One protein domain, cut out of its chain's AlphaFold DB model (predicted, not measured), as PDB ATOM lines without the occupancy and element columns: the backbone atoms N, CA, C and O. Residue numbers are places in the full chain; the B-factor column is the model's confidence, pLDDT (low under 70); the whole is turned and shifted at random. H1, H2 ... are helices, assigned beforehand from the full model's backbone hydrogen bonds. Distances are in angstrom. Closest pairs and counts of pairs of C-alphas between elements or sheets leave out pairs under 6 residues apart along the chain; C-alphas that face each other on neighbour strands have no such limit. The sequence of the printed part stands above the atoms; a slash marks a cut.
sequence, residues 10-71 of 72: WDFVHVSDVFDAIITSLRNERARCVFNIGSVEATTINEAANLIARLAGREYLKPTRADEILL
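This is residues 10 to 71 of the 72 residues of the protein "NAD-dependent epimerase/dehydratase family protein" of Pyrobaculum sp (UniProt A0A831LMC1). An extended, open rod is built round H1 at one end, with residues 27 to 44 turning at its far end and folding back past it to H2. H2 stands crosswise toward the other end, and short H3 sticks out beyond it; no two helices touch. The 62 printed residues include three named helices, H1, H2 and H3 in chain order, and no named strand: all helix, though these hold only 27 residues. The radius of gyration of the C-alphas is 17.6 A, and the spans are 55 by 24 by 20 A.

H1, residues 15 to 26, begins at C-alpha 15 (10.417, -33.910, 109.371) and is 16.9 A long. H2, residues 45 to 55, is 15.5 A long. H3, residues 66 to 69, ends at C-alpha 69 (-0.974, -24.601, 82.897).

H1 is apart from H2 and H3, and H2 is apart from H3. In H1 and H2 every O i to N i+4 pair is within hydrogen-bond range; H3 is too short for one.

The C-alphas of Glu 29 and Leu 71 are farthest apart, 56.0 A. The printed part has no cut. The link H1 to H2 is long. Residues 26 to 32 and 65 to 71 stand free. Residues 68 to 71 have pLDDT under 70.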
ATOM      1  N   TRP A  10       4.117 -19.386 104.278       89.88
ATOM      2  CA  TRP A  10       4.038 -20.672 104.959       89.88
ATOM      3  C   TRP A  10       5.305 -20.880 105.785       89.88
ATOM      4  O   TRP A  10       6.358 -20.304 105.505       89.88
ATOM      5  N   ASP A  11       5.178 -21.711 106.807       92.19
ATOM      6  CA  ASP A  11       6.313 -22.204 107.565       92.19
ATOM      7  C   ASP A  11       6.697 -23.600 107.054       92.19
ATOM      8  O   ASP A  11       5.825 -24.422 106.755       92.19
ATOM      9  N   PHE A  12       7.996 -23.850 106.925       91.25
ATOM     10  CA  PHE A  12       8.554 -25.092 106.402       91.25
ATOM     11  C   PHE A  12       9.467 -25.703 107.462       91.25
ATOM     12  O   PHE A  12      10.518 -25.152 107.776       91.25
ATOM     13  N   VAL A  13       9.084 -26.869 107.983       93.31
ATOM     14  CA  VAL A  13       9.853 -27.607 108.992       93.31
ATOM     15  C   VAL A  13      10.321 -28.942 108.425       93.31
ATOM     16  O   VAL A  13       9.571 -29.639 107.734       93.31
ATOM     17  N   HIS A  14      11.571 -29.311 108.701       94.31
ATOM     18  CA  HIS A  14      12.085 -30.611 108.301       94.31
ATOM     19  C   HIS A  14      11.513 -31.710 109.208       94.31
ATOM     20  O   HIS A  14      11.444 -31.564 110.426       94.31
ATOM     21  N   VAL A  15      11.114 -32.845 108.627       96.31
ATOM     22  CA  VAL A  15      10.417 -33.910 109.371       96.31
ATOM     23  C   VAL A  15      11.251 -34.474 110.529       96.31
ATOM     24  O   VAL A  15      10.699 -34.786 111.581       96.31
ATOM     25  N   SER A  16      12.575 -34.566 110.377       97.44
ATOM     26  CA  SER A  16      13.462 -35.032 111.452       97.44
ATOM     27  C   SER A  16      13.454 -34.104 112.664       97.44
ATOM     28  O   SER A  16      13.433 -34.605 113.782       97.44
ATOM     29  N   ASP A  17      13.365 -32.787 112.461       95.38
ATOM     30  CA  ASP A  17      13.321 -31.824 113.567       95.38
ATOM     31  C   ASP A  17      12.031 -31.998 114.383       95.38
ATOM     32  O   ASP A  17      12.039 -31.904 115.611       95.38
ATOM     33  N   VAL A  18      10.923 -32.351 113.715       96.19
ATOM     34  CA  VAL A  18       9.655 -32.700 114.375       96.19
ATOM     35  C   VAL A  18       9.806 -33.965 115.221       96.19
ATOM     36  O   VAL A  18       9.378 -33.992 116.377       96.19
ATOM     37  N   PHE A  19      10.422 -35.014 114.668       97.88
ATOM     38  CA  PHE A  19      10.682 -36.251 115.407       97.88
ATOM     39  C   PHE A  19      11.568 -36.005 116.629       97.88
ATOM     40  O   PHE A  19      11.229 -36.447 117.730       97.88
ATOM     41  N   ASP A  20      12.664 -35.270 116.462       97.12
ATOM     42  CA  ASP A  20      13.606 -34.975 117.535       97.12
ATOM     43  C   ASP A  20      12.960 -34.132 118.635       97.12
ATOM     44  O   ASP A  20      13.150 -34.427 119.820       97.12
ATOM     45  N   ALA A  21      12.129 -33.150 118.275       96.38
ATOM     46  CA  ALA A  21      11.357 -32.374 119.238       96.38
ATOM     47  C   ALA A  21      10.420 -33.273 120.061       96.38
ATOM     48  O   ALA A  21      10.444 -33.216 121.290       96.38
ATOM     49  N   ILE A  22       9.660 -34.163 119.408       96.56
ATOM     50  CA  ILE A  22       8.740 -35.089 120.090       96.56
ATOM     51  C   ILE A  22       9.500 -36.011 121.049       96.56
ATOM     52  O   ILE A  22       9.143 -36.113 122.224       96.56
ATOM     53  N   ILE A  23      10.560 -36.677 120.579       97.94
ATOM     54  CA  ILE A  23      11.345 -37.606 121.405       97.94
ATOM     55  C   ILE A  23      12.002 -36.875 122.580       97.94
ATOM     56  O   ILE A  23      12.017 -37.394 123.700       97.94
ATOM     57  N   THR A  24      12.509 -35.664 122.352       97.06
ATOM     58  CA  THR A  24      13.116 -34.834 123.398       97.06
ATOM     59  C   THR A  24      12.090 -34.425 124.449       97.06
ATOM     60  O   THR A  24      12.368 -34.537 125.644       97.06
ATOM     61  N   SER A  25      10.887 -34.016 124.037       96.81
ATOM     62  CA  SER A  25       9.800 -33.687 124.961       96.81
ATOM     63  C   SER A  25       9.367 -34.898 125.785       96.81
ATOM     64  O   SER A  25       9.235 -34.784 127.000       96.81
ATOM     65  N   LEU A  26       9.219 -36.074 125.166       96.44
ATOM     66  CA  LEU A  26       8.824 -37.301 125.870       96.44
ATOM     67  C   LEU A  26       9.844 -37.744 126.928       96.44
ATOM     68  O   LEU A  26       9.468 -38.323 127.943       96.44
ATOM     69  N   ARG A  27      11.134 -37.474 126.704       97.50
ATOM     70  CA  ARG A  27      12.220 -37.825 127.634       97.50
ATOM     71  C   ARG A  27      12.431 -36.801 128.749       97.50
ATOM     72  O   ARG A  27      13.228 -37.052 129.649       97.50
ATOM     73  N   ASN A  28      11.757 -35.655 128.698       96.25
ATOM     74  CA  ASN A  28      11.941 -34.571 129.650       96.25
ATOM     75  C   ASN A  28      10.656 -34.324 130.446       96.25
ATOM     76  O   ASN A  28       9.742 -33.650 129.984       96.25
ATOM     77  N   GLU A  29      10.618 -34.783 131.697       94.69
ATOM     78  CA  GLU A  29       9.449 -34.628 132.576       94.69
ATOM     79  C   GLU A  29       9.034 -33.165 132.829       94.69
ATOM     80  O   GLU A  29       7.901 -32.904 133.253       94.69
ATOM     81  N   ARG A  30       9.936 -32.205 132.576       95.75
ATOM     82  CA  ARG A  30       9.677 -30.763 132.701       95.75
ATOM     83  C   ARG A  30       9.066 -30.145 131.440       95.75
ATOM     84  O   ARG A  30       8.615 -29.004 131.504       95.75
ATOM     85  N   ALA A  31       9.025 -30.855 130.313       94.75
ATOM     86  CA  ALA A  31       8.410 -30.382 129.075       94.75
ATOM     87  C   ALA A  31       6.872 -30.413 129.190       94.75
ATOM     88  O   ALA A  31       6.216 -31.359 128.767       94.75
ATOM     89  N   ARG A  32       6.290 -29.381 129.817       92.12
ATOM     90  CA  ARG A  32       4.845 -29.271 130.110       92.12
ATOM     91  C   ARG A  32       4.220 -27.983 129.571       92.12
ATOM     92  O   ARG A  32       3.403 -27.352 130.236       92.12
ATOM     93  N   CYS A  33       4.629 -27.570 128.381       92.44
ATOM     94  CA  CYS A  33       4.094 -26.392 127.711       92.44
ATOM     95  C   CYS A  33       3.961 -26.630 126.205       92.44
ATOM     96  O   CYS A  33       4.291 -27.701 125.693       92.44
ATOM     97  N   VAL A  34       3.435 -25.629 125.505       94.12
ATOM     98  CA  VAL A  34       3.357 -25.626 124.045       94.12
ATOM     99  C   VAL A  34       4.682 -25.112 123.494       94.12
ATOM    100  O   VAL A  34       5.114 -24.015 123.847       94.12
ATOM    101  N   PHE A  35       5.303 -25.899 122.621       92.94
ATOM    102  CA  PHE A  35       6.514 -25.518 121.903       92.94
ATOM    103  C   PHE A  35       6.168 -25.242 120.443       92.94
ATOM    104  O   PHE A  35       5.514 -26.062 119.798       92.94
ATOM    105  N   ASN A  36       6.618 -24.101 119.922       92.56
ATOM    106  CA  ASN A  36       6.667 -23.887 118.484       92.56
ATOM    107  C   ASN A  36       7.976 -24.490 117.957       92.56
ATOM    108  O   ASN A  36       9.047 -24.129 118.438       92.56
ATOM    109  N   ILE A  37       7.868 -25.418 117.011       93.44
ATOM    110  CA  ILE A  37       8.999 -26.087 116.344       93.44
ATOM    111  C   ILE A  37       9.218 -25.572 114.917       93.44
ATOM    112  O   ILE A  37      10.061 -26.084 114.188       93.44
ATOM    113  N   GLY A  38       8.399 -24.607 114.514       89.94
ATOM    114  CA  GLY A  38       8.446 -23.930 113.239       89.94
ATOM    115  C   GLY A  38       9.472 -22.801 113.187       89.94
ATOM    116  O   GLY A  38      10.034 -22.398 114.212       89.94
ATOM    117  N   SER A  39       9.702 -22.262 111.993       84.06
ATOM    118  CA  SER A  39      10.530 -21.076 111.806       84.06
ATOM    119  C   SER A  39       9.829 -19.826 112.346       84.06
ATOM    120  O   SER A  39       8.607 -19.682 112.294       84.06
ATOM    121  N   VAL A  40      10.614 -18.869 112.847       80.62
ATOM    122  CA  VAL A  40      10.118 -17.517 113.168       80.62
ATOM    123  C   VAL A  40      10.070 -16.640 111.904       80.62
ATOM    124  O   VAL A  40       9.447 -15.579 111.895       80.62
ATOM    125  N   GLU A  41      10.712 -17.081 110.822       86.69
ATOM    126  CA  GLU A  41      10.801 -16.359 109.555       86.69
ATOM    127  C   GLU A  41       9.707 -16.816 108.587       86.69
ATOM    128  O   GLU A  41       9.643 -17.977 108.177       86.69
ATOM    129  N   ALA A  42       8.843 -15.881 108.196       89.94
ATOM    130  CA  ALA A  42       7.797 -16.126 107.215       89.94
ATOM    131  C   ALA A  42       8.404 -16.304 105.815       89.94
ATOM    132  O   ALA A  42       9.075 -15.401 105.323       89.94
ATOM    133  N   THR A  43       8.122 -17.433 105.158       93.25
ATOM    134  CA  THR A  43       8.596 -17.719 103.795       93.25
ATOM    135  C   THR A  43       7.419 -17.756 102.827       93.25
ATOM    136  O   THR A  43       6.465 -18.505 103.021       93.25
ATOM    137  N   THR A  44       7.456 -16.956 101.768       93.88
ATOM    138  CA  THR A  44       6.444 -16.992 100.705       93.88
ATOM    139  C   THR A  44       6.581 -18.247  99.842       93.88
ATOM    140  O   THR A  44       7.669 -18.803  99.672       93.88
ATOM    141  N   ILE A  45       5.484 -18.673  99.213       92.38
ATOM    142  CA  ILE A  45       5.528 -19.770  98.231       92.38
ATOM    143  C   ILE A  45       6.478 -19.441  97.071       92.38
ATOM    144  O   ILE A  45       7.198 -20.321  96.599       92.38
ATOM    145  N   ASN A  46       6.528 -18.178  96.639       92.88
ATOM    146  CA  ASN A  46       7.442 -17.737  95.586       92.88
ATOM    147  C   ASN A  46       8.915 -17.858  95.998       92.88
ATOM    148  O   ASN A  46       9.730 -18.314  95.198       92.88
ATOM    149  N   GLU A  47       9.274 -17.492  97.231       94.25
ATOM    150  CA  GLU A  47      10.640 -17.669  97.745       94.25
ATOM    151  C   GLU A  47      11.041 -19.145  97.768       94.25
ATOM    152  O   GLU A  47      12.104 -19.494  97.247       94.25
ATOM    153  N   ALA A  48      10.168 -20.019  98.281       94.06
ATOM    154  CA  ALA A  48      10.408 -21.460  98.292       94.06
ATOM    155  C   ALA A  48      10.568 -22.029  96.868       94.06
ATOM    156  O   ALA A  48      11.530 -22.746  96.586       94.06
ATOM    157  N   ALA A  49       9.675 -21.672  95.940       93.31
ATOM    158  CA  ALA A  49       9.733 -22.133  94.553       93.31
ATOM    159  C   ALA A  49      11.007 -21.663  93.831       93.31
ATOM    160  O   ALA A  49      11.660 -22.454  93.147       93.31
ATOM    161  N   ASN A  50      11.403 -20.401  94.023       94.50
ATOM    162  CA  ASN A  50      12.624 -19.846  93.440       94.50
ATOM    163  C   ASN A  50      13.885 -20.508  94.015       94.50
ATOM    164  O   ASN A  50      14.827 -20.787  93.270       94.50
ATOM    165  N   LEU A  51      13.902 -20.803  95.320       95.00
ATOM    166  CA  LEU A  51      14.994 -21.543  95.950       95.00
ATOM    167  C   LEU A  51      15.145 -22.938  95.331       95.00
ATOM    168  O   LEU A  51      16.254 -23.320  94.956       95.00
ATOM    169  N   ILE A  52      14.039 -23.670  95.171       94.88
ATOM    170  CA  ILE A  52      14.029 -24.996  94.537       94.88
ATOM    171  C   ILE A  52      14.532 -24.908  93.090       94.88
ATOM    172  O   ILE A  52      15.397 -25.690  92.696       94.88
ATOM    173  N   ALA A  53      14.042 -23.940  92.309       95.88
ATOM    174  CA  ALA A  53      14.459 -23.741  90.923       95.88
ATOM    175  C   ALA A  53      15.968 -23.479  90.811       95.88
ATOM    176  O   ALA A  53      16.639 -24.105  89.991       95.88
ATOM    177  N   ARG A  54      16.519 -22.621  91.677       96.56
ATOM    178  CA  ARG A  54      17.958 -22.334  91.742       96.56
ATOM    179  C   ARG A  54      18.773 -23.580  92.090       96.56
ATOM    180  O   ARG A  54      19.738 -23.891  91.401       96.56
ATOM    181  N   LEU A  55      18.377 -24.319  93.128       97.12
ATOM    182  CA  LEU A  55      19.073 -25.546  93.542       97.12
ATOM    183  C   LEU A  55      19.027 -26.638  92.461       97.12
ATOM    184  O   LEU A  55      19.959 -27.429  92.349       97.12
ATOM    185  N   ALA A  56      17.976 -26.656  91.641       96.94
ATOM    186  CA  ALA A  56      17.844 -27.557  90.500       96.94
ATOM    187  C   ALA A  56      18.579 -27.079  89.228       96.94
ATOM    188  O   ALA A  56      18.510 -27.764  88.206       96.94
ATOM    189  N   GLY A  57      19.235 -25.910  89.244       97.06
ATOM    190  CA  GLY A  57      19.862 -25.308  88.060       97.06
ATOM    191  C   GLY A  57      18.854 -24.842  87.000       97.06
ATOM    192  O   GLY A  57      19.152 -24.839  85.807       97.06
ATOM    193  N   ARG A  58      17.630 -24.502  87.419       96.31
ATOM    194  CA  ARG A  58      16.496 -24.120  86.562       96.31
ATOM    195  C   ARG A  58      15.900 -22.761  86.926       96.31
ATOM    196  O   ARG A  58      14.701 -22.551  86.790       96.31
ATOM    197  N   GLU A  59      16.726 -21.821  87.363       94.06
ATOM    198  CA  GLU A  59      16.327 -20.448  87.727       94.06
ATOM    199  C   GLU A  59      15.672 -19.632  86.597       94.06
ATOM    200  O   GLU A  59      15.044 -18.610  86.853       94.06
ATOM    201  N   TYR A  60      15.769 -20.096  85.349       91.44
ATOM    202  CA  TYR A  60      15.039 -19.533  84.210       91.44
ATOM    203  C   TYR A  60      13.544 -19.903  84.201       91.44
ATOM    204  O   TYR A  60      12.773 -19.310  83.441       91.44
ATOM    205  N   LEU A  61      13.119 -20.885  85.005       89.75
ATOM    206  CA  LEU A  61      11.710 -21.224  85.178       89.75
ATOM    207  C   LEU A  61      11.034 -20.187  86.072       89.75
ATOM    208  O   LEU A  61      11.531 -19.845  87.142       89.75
ATOM    209  N   LYS A  62       9.858 -19.728  85.648       85.06
ATOM    210  CA  LYS A  62       8.991 -18.897  86.482       85.06
ATOM    211  C   LYS A  62       7.977 -19.792  87.188       85.06
ATOM    212  O   LYS A  62       7.353 -20.603  86.505       85.06
ATOM    213  N   PRO A  63       7.784 -19.653  88.510       84.31
ATOM    214  CA  PRO A  63       6.665 -20.286  89.187       84.31
ATOM    215  C   PRO A  63       5.355 -19.840  88.525       84.31
ATOM    216  O   PRO A  63       5.086 -18.646  88.420       84.31
ATOM    217  N   THR A  64       4.569 -20.799  88.048       84.19
ATOM    218  CA  THR A  64       3.240 -20.575  87.464       84.19
ATOM    219  C   THR A  64       2.213 -21.358  88.254       84.19
ATOM    220  O   THR A  64       2.528 -22.393  88.852       84.19
ATOM    221  N   ARG A  65       0.964 -20.895  88.251       78.44
ATOM    222  CA  ARG A  65      -0.090 -21.635  88.940       78.44
ATOM    223  C   ARG A  65      -0.488 -22.872  88.136       78.44
ATOM    224  O   ARG A  65      -0.453 -22.870  86.908       78.44
ATOM    225  N   ALA A  66      -0.916 -23.924  88.828       72.81
ATOM    226  CA  ALA A  66      -1.363 -25.156  88.178       72.81
ATOM    227  C   ALA A  66      -2.571 -24.929  87.245       72.81
ATOM    228  O   ALA A  66      -2.668 -25.560  86.197       72.81
ATOM    229  N   ASP A  67      -3.463 -23.999  87.590       72.12
ATOM    230  CA  ASP A  67      -4.621 -23.623  86.772       72.12
ATOM    231  C   ASP A  67      -4.266 -22.756  85.554       72.12
ATOM    232  O   ASP A  67      -5.023 -22.737  84.590       72.12
ATOM    233  N   GLU A  68      -3.102 -22.100  85.542       65.94
ATOM    234  CA  GLU A  68      -2.584 -21.406  84.351       65.94
ATOM    235  C   GLU A  68      -1.999 -22.385  83.322       65.94
ATOM    236  O   GLU A  68      -1.996 -22.097  82.128       65.94
ATOM    237  N   ILE A  69      -1.536 -23.557  83.767       61.91
ATOM    238  CA  ILE A  69      -0.974 -24.601  82.897       61.91
ATOM    239  C   ILE A  69      -2.084 -25.372  82.161       61.91
ATOM    240  O   ILE A  69      -1.875 -25.801  81.033       61.91
ATOM    241  N   LEU A  70      -3.271 -25.514  82.760       56.12
ATOM    242  CA  LEU A  70      -4.413 -26.253  82.190       56.12
ATOM    243  C   LEU A  70      -5.185 -25.490  81.094       56.12
ATOM    244  O   LEU A  70      -6.176 -26.001  80.577       56.12
ATOM    245  N   LEU A  71      -4.768 -24.263  80.767       52.75
ATOM    246  CA  LEU A  71      -5.366 -23.424  79.721       52.75
ATOM    247  C   LEU A  71      -4.649 -23.538  78.359       52.75
ATOM    248  O   LEU A  71      -5.000 -22.808  77.429       52.75
TER     249      LEU A  71